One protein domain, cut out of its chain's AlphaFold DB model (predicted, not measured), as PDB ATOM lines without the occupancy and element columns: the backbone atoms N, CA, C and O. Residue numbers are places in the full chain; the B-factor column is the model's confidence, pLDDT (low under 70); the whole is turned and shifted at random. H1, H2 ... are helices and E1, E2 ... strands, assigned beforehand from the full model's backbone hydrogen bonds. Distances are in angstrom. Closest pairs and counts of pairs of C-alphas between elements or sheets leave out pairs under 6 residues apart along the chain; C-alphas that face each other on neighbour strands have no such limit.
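AT A GLANCE: This is residues 19 to 67 of the 81 residues of an uncharacterized protein of Solobacterium moorei (UniProt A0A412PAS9). A strongly twisted sheet of three long strands, E1, E2 and E3, is covered on one face by a single helix, H1, which lies lengthwise along the strands. The strands follow one another as two hairpins, and the chain then turns back tightly into H1, with no named helix on the other face. The printed part has 49 residues, with E1, E2, E3 and H1 in that order; the sheet has the order E1, E2, E3, is antiparallel throughout, and the class is mixed, helices and strands. The whole is only just compact, close to loose, with a radius of gyration of the C-alphas of 11.1 A, and it is only just flat, spanning 34 by 23 by 10 A.

IN THESE COORDINATES: E1 is residues 19 to 28, 27.4 A from first to last C-alpha, and begins at C-alpha 19 at (66.508, 91.156, 137.783). E2 is residues 31 to 40, 28.1 A long. E3 is residues 43 to 50, 20.9 A long, and ends at C-alpha 50 at (64.323, 111.180, 129.302). H1 is residues 53 to 65, 18.3 A long, and ends at C-alpha 65 at (55.249, 100.683, 142.926).

HOW THE PARTS SIT: The three strands form a meander, each strand after E1 the antiparallel neighbour of the one before. E1 and E2 are a hairpin, with 159 degrees between their directions; N 24 and O 35 are 2.8 A apart and N 28 and O 31 are 2.9 A apart, both within hydrogen-bond range. E2 and E3 are a hairpin at 146 degrees, with N 36 and O 48 at 2.8 A and N 43 and O 40 at 3.0 A, within range. E2 is the inner strand, and E1 and E3 are the edge strands. H1 is on the sheet at a height over the sheet of 9.2 A, giving two layers, a helix on one face of a sheet. It lies over E2 and only just over E3, with 3 of its C-alphas falling there. On the local plane its line stands at 9 degrees to that of E2, along the strands. The closest C-alphas of E2 and H1 are those of Phe 34 and Lys 53, 6.0 A apart; those of E1 and H1 are Ile 23 and Ala 56, 7.1 A apart. In H1 every O i to N i+4 pair is within hydrogen-bond range.

THE WHOLE: The two C-alphas farthest apart, those of Gly 29 and Asn 67, are 36.2 A apart. The printed part has no cut, and the three links, E1 to E2, E2 to E3 and E3 to H1, are tight. The mean pLDDT of the printed part is 86.1, and residues 66 to 67 are under 70.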
ATOM      1  N   GLU A  19      65.335  91.307 136.917       82.12
ATOM      2  CA  GLU A  19      66.508  91.156 137.783       82.12
ATOM      3  C   GLU A  19      66.968  92.501 138.351       82.12
ATOM      4  O   GLU A  19      67.409  92.607 139.498       82.12
ATOM      5  N   LYS A  20      66.904  93.553 137.527       85.62
ATOM      6  CA  LYS A  20      67.428  94.873 137.880       85.62
ATOM      7  C   LYS A  20      66.710  95.972 137.122       85.62
ATOM      8  O   LYS A  20      66.530  95.870 135.916       85.62
ATOM      9  N   LEU A  21      66.418  97.073 137.803       88.25
ATOM     10  CA  LEU A  21      65.974  98.326 137.198       88.25
ATOM     11  C   LEU A  21      66.984  99.420 137.551       88.25
ATOM     12  O   LEU A  21      67.429  99.506 138.697       88.25
ATOM     13  N   TYR A  22      67.402 100.225 136.578       90.56
ATOM     14  CA  TYR A  22      68.401 101.264 136.808       90.56
ATOM     15  C   TYR A  22      68.321 102.399 135.784       90.56
ATOM     16  O   TYR A  22      67.780 102.249 134.690       90.56
ATOM     17  N   ILE A  23      68.902 103.548 136.134       92.88
ATOM     18  CA  ILE A  23      69.009 104.708 135.245       92.88
ATOM     19  C   ILE A  23      70.442 104.802 134.724       92.88
ATOM     20  O   ILE A  23      71.394 104.833 135.502       92.88
ATOM     21  N   GLN A  24      70.596 104.874 133.405       93.62
ATOM     22  CA  GLN A  24      71.864 105.141 132.739       93.62
ATOM     23  C   GLN A  24      71.883 106.571 132.205       93.62
ATOM     24  O   GLN A  24      71.114 106.921 131.313       93.62
ATOM     25  N   GLU A  25      72.818 107.376 132.693       93.62
ATOM     26  CA  GLU A  25      73.119 108.681 132.111       93.62
ATOM     27  C   GLU A  25      73.958 108.510 130.835       93.62
ATOM     28  O   GLU A  25      74.958 107.786 130.823       93.62
ATOM     29  N   ARG A  26      73.551 109.164 129.746       91.94
ATOM     30  CA  ARG A  26      74.321 109.246 128.503       91.94
ATOM     31  C   ARG A  26      74.461 110.694 128.075       91.94
ATOM     32  O   ARG A  26      73.474 111.398 127.891       91.94
ATOM     33  N   ASN A  27      75.695 111.102 127.825       89.06
ATOM     34  CA  ASN A  27      75.981 112.386 127.205       89.06
ATOM     35  C   ASN A  27      75.949 112.218 125.688       89.06
ATOM     36  O   ASN A  27      76.799 111.544 125.106       89.06
ATOM     37  N   LEU A  28      74.942 112.807 125.055       82.56
ATOM     38  CA  LEU A  28      74.910 113.011 123.615       82.56
ATOM     39  C   LEU A  28      75.534 114.383 123.340       82.56
ATOM     40  O   LEU A  28      75.443 115.288 124.165       82.56
ATOM     41  N   GLY A  29      76.159 114.575 122.177       79.50
ATOM     42  CA  GLY A  29      76.742 115.879 121.819       79.50
ATOM     43  C   GLY A  29      75.736 117.044 121.868       79.50
ATOM     44  O   GLY A  29      76.138 118.196 121.980       79.50
ATOM     45  N   SER A  30      74.434 116.741 121.829       79.12
ATOM     46  CA  SER A  30      73.315 117.680 121.950       79.12
ATOM     47  C   SER A  30      72.764 117.851 123.376       79.12
ATOM     48  O   SER A  30      71.801 118.592 123.556       79.12
ATOM     49  N   GLY A  31      73.312 117.158 124.377       87.69
ATOM     50  CA  GLY A  31      72.873 117.220 125.773       87.69
ATOM     51  C   GLY A  31      72.874 115.867 126.487       87.69
ATOM     52  O   GLY A  31      73.085 114.812 125.889       87.69
ATOM     53  N   THR A  32      72.622 115.893 127.791       91.94
ATOM     54  CA  THR A  32      72.539 114.689 128.624       91.94
ATOM     55  C   THR A  32      71.138 114.085 128.560       91.94
ATOM     56  O   THR A  32      70.139 114.794 128.673       91.94
ATOM     57  N   VAL A  33      71.065 112.766 128.394       94.06
ATOM     58  CA  VAL A  33      69.832 111.981 128.483       94.06
ATOM     59  C   VAL A  33      69.958 110.916 129.566       94.06
ATOM     60  O   VAL A  33      71.048 110.438 129.877       94.06
ATOM     61  N   PHE A  34      68.823 110.524 130.120       93.19
ATOM     62  CA  PHE A  34      68.692 109.547 131.187       93.19
ATOM     63  C   PHE A  34      67.824 108.401 130.683       93.19
ATOM     64  O   PHE A  34      66.631 108.569 130.435       93.19
ATOM     65  N   ASN A  35      68.435 107.237 130.514       92.25
ATOM     66  CA  ASN A  35      67.766 106.034 130.050       92.25
ATOM     67  C   ASN A  35      67.321 105.211 131.250       92.25
ATOM     68  O   ASN A  35      68.162 104.789 132.039       92.25
ATOM     69  N   VAL A  36      66.030 104.927 131.362       90.75
ATOM     70  CA  VAL A  36      65.522 103.920 132.297       90.75
ATOM     71  C   VAL A  36      65.686 102.562 131.623       90.75
ATOM     72  O   VAL A  36      65.172 102.342 130.524       90.75
ATOM     73  N   ARG A  37      66.458 101.672 132.247       90.62
ATOM     74  CA  ARG A  37      66.812 100.356 131.709       90.62
ATOM     75  C   ARG A  37      66.479  99.267 132.715       90.62
ATOM     76  O   ARG A  37      66.585  99.473 133.924       90.62
ATOM     77  N   ALA A  38      66.110  98.111 132.191       87.88
ATOM     78  CA  ALA A  38      65.810  96.915 132.951       87.88
ATOM     79  C   ALA A  38      66.665  95.750 132.458       87.88
ATOM     80  O   ALA A  38      66.879  95.615 131.258       87.88
ATOM     81  N   VAL A  39      67.129  94.908 133.374       85.44
ATOM     82  CA  VAL A  39      67.688  93.598 133.044       85.44
ATOM     83  C   VAL A  39      66.575  92.578 133.215       85.44
ATOM     84  O   VAL A  39      66.026  92.434 134.309       85.44
ATOM     85  N   ILE A  40      66.224  91.931 132.111       82.00
ATOM     86  CA  ILE A  40      65.173  90.926 132.012       82.00
ATOM     87  C   ILE A  40      65.804  89.680 131.398       82.00
ATOM     88  O   ILE A  40      66.190  89.710 130.228       82.00
ATOM     89  N   ASN A  41      65.878  88.588 132.163       74.81
ATOM     90  CA  ASN A  41      66.468  87.314 131.733       74.81
ATOM     91  C   ASN A  41      67.854  87.497 131.078       74.81
ATOM     92  O   ASN A  41      68.039  87.156 129.910       74.81
ATOM     93  N   GLU A  42      68.797  88.112 131.798       77.31
ATOM     94  CA  GLU A  42      70.157  88.467 131.337       77.31
ATOM     95  C   GLU A  42      70.227  89.482 130.172       77.31
ATOM     96  O   GLU A  42      71.305  89.963 129.807       77.31
ATOM     97  N   GLY A  43      69.082  89.854 129.594       82.06
ATOM     98  CA  GLY A  43      68.958  90.827 128.521       82.06
ATOM     99  C   GLY A  43      68.796  92.240 129.060       82.06
ATOM    100  O   GLY A  43      67.902  92.522 129.854       82.06
ATOM    101  N   ASP A  44      69.637  93.161 128.593       86.19
ATOM    102  CA  ASP A  44      69.461  94.571 128.908       86.19
ATOM    103  C   ASP A  44      68.452  95.237 127.957       86.19
ATOM    104  O   ASP A  44      68.687  95.364 126.751       86.19
ATOM    105  N   CYS A  45      67.342  95.701 128.525       85.06
ATOM    106  CA  CYS A  45      66.235  96.333 127.828       85.06
ATOM    107  C   CYS A  45      66.147  97.829 128.160       85.06
ATOM    108  O   CYS A  45      66.175  98.246 129.319       85.06
ATOM    109  N   LEU A  46      65.982  98.658 127.127       89.31
ATOM    110  CA  LEU A  46      65.660 100.076 127.281       89.31
ATOM    111  C   LEU A  46      64.147 100.237 127.450       89.31
ATOM    112  O   LEU A  46      63.397  99.875 126.549       89.31
ATOM    113  N   LEU A  47      63.712 100.818 128.568       86.88
ATOM    114  CA  LEU A  47      62.296 101.089 128.835       86.88
ATOM    115  C   LEU A  47      61.886 102.504 128.419       86.88
ATOM    116  O   LEU A  47      60.751 102.735 128.018       86.88
ATOM    117  N   GLY A  48      62.810 103.465 128.494       88.75
ATOM    118  CA  GLY A  48      62.544 104.834 128.063       88.75
ATOM    119  C   GLY A  48      63.756 105.749 128.175       88.75
ATOM    120  O   GLY A  48      64.700 105.464 128.910       88.75
ATOM    121  N   THR A  49      63.704 106.867 127.452       91.88
ATOM    122  CA  THR A  49      64.759 107.887 127.410       91.88
ATOM    123  C   THR A  49      64.174 109.240 127.789       91.88
ATOM    124  O   THR A  49      63.184 109.679 127.206       91.88
ATOM    125  N   TYR A  50      64.811 109.927 128.734       93.00
ATOM    126  CA  TYR A  50      64.323 111.180 129.302       93.00
ATOM    127  C   TYR A  50      65.401 112.259 129.272       93.00
ATOM    128  O   TYR A  50      66.585 111.983 129.428       93.00
ATOM    129  N   LEU A  51      64.992 113.517 129.110       92.06
ATOM    130  CA  LEU A  51      65.906 114.670 129.133       92.06
ATOM    131  C   LEU A  51      66.212 115.167 130.554       92.06
ATOM    132  O   LEU A  51      67.148 115.933 130.754       92.06
ATOM    133  N   LYS A  52      65.404 114.768 131.542       91.75
ATOM    134  CA  LYS A  52      65.520 115.185 132.944       91.75
ATOM    135  C   LYS A  52      65.654 113.961 133.837       91.75
ATOM    136  O   LYS A  52      64.914 112.991 133.652       91.75
ATOM    137  N   LYS A  53      66.562 114.027 134.810       90.25
ATOM    138  CA  LYS A  53      66.839 112.920 135.730       90.25
ATOM    139  C   LYS A  53      65.654 112.643 136.645       90.25
ATOM    140  O   LYS A  53      65.320 111.488 136.867       90.25
ATOM    141  N   GLU A  54      64.991 113.698 137.108       92.56
ATOM    142  CA  GLU A  54      63.851 113.625 138.023       92.56
ATOM    143  C   GLU A  54      62.708 112.831 137.389       92.56
ATOM    144  O   GLU A  54      62.132 111.957 138.023       92.56
ATOM    145  N   LYS A  55      62.457 113.057 136.094       90.81
ATOM    146  CA  LYS A  55      61.426 112.329 135.348       90.81
ATOM    147  C   LYS A  55      61.783 110.854 135.144       90.81
ATOM    148  O   LYS A  55      60.909 109.999 135.191       90.81
ATOM    149  N   ALA A  56      63.063 110.543 134.932       89.06
ATOM    150  CA  ALA A  56      63.516 109.154 134.867       89.06
ATOM    151  C   ALA A  56      63.369 108.442 136.224       89.06
ATOM    152  O   ALA A  56      63.039 107.260 136.255       89.06
ATOM    153  N   GLN A  57      63.594 109.154 137.335       90.12
ATOM    154  CA  GLN A  57      63.396 108.629 138.688       90.12
ATOM    155  C   GLN A  57      61.917 108.403 139.006       90.12
ATOM    156  O   GLN A  57      61.589 107.336 139.503       90.12
ATOM    157  N   GLU A  58      61.041 109.354 138.680       90.56
ATOM    158  CA  GLU A  58      59.584 109.224 138.832       90.56
ATOM    159  C   GLU A  58      59.068 107.968 138.119       90.56
ATOM    160  O   GLU A  58      58.495 107.092 138.754       90.56
ATOM    161  N   VAL A  59      59.413 107.795 136.839       86.69
ATOM    162  CA  VAL A  59      59.013 106.600 136.077       86.69
ATOM    163  C   VAL A  59      59.611 105.319 136.662       86.69
ATOM    164  O   VAL A  59      58.956 104.282 136.687       86.69
ATOM    165  N   MET A  60      60.860 105.359 137.135       86.19
ATOM    166  CA  MET A  60      61.472 104.206 137.795       86.19
ATOM    167  C   MET A  60      60.716 103.822 139.076       86.19
ATOM    168  O   MET A  60      60.510 102.635 139.314       86.19
ATOM    169  N   HIS A  61      60.304 104.804 139.880       85.81
ATOM    170  CA  HIS A  61      59.501 104.581 141.079       85.81
ATOM    171  C   HIS A  61      58.118 104.027 140.734       85.81
ATOM    172  O   HIS A  61      57.738 103.007 141.302       85.81
ATOM    173  N   ASP A  62      57.437 104.595 139.739       85.00
ATOM    174  CA  ASP A  62      56.140 104.099 139.271       85.00
ATOM    175  C   ASP A  62      56.215 102.636 138.810       85.00
ATOM    176  O   ASP A  62      55.314 101.849 139.097       85.00
ATOM    177  N   LEU A  63      57.293 102.240 138.123       79.38
ATOM    178  CA  LEU A  63      57.509 100.857 137.673       79.38
ATOM    179  C   LEU A  63      57.731  99.875 138.835       79.38
ATOM    180  O   LEU A  63      57.404  98.694 138.711       79.38
ATOM    181  N   ILE A  64      58.296 100.348 139.948       78.06
ATOM    182  CA  ILE A  64      58.492  99.550 141.165       78.06
ATOM    183  C   ILE A  64      57.181  99.464 141.957       78.06
ATOM    184  O   ILE A  64      56.814  98.378 142.401       78.06
ATOM    185  N   GLU A  65      56.471 100.586 142.119       73.88
ATOM    186  CA  GLU A  65      55.249 100.683 142.926       73.88
ATOM    187  C   GLU A  65      54.036 100.012 142.276       73.88
ATOM    188  O   GLU A  65      53.262  99.362 142.977       73.88
ATOM    189  N   ASN A  66      53.887 100.083 140.948       63.97
ATOM    190  CA  ASN A  66      52.757  99.464 140.235       63.97
ATOM    191  C   ASN A  66      52.846  97.934 140.122       63.97
ATOM    192  O   ASN A  66      52.120  97.331 139.341       63.97
ATOM    193  N   ASN A  67      53.709  97.295 140.911       53.78
ATOM    194  CA  ASN A  67      53.677  95.867 141.192       53.78
ATOM    195  C   ASN A  67      53.463  94.965 139.954       53.78
ATOM    196  O   ASN A  67      52.741  93.975 140.021       53.78
TER     197      ASN A  67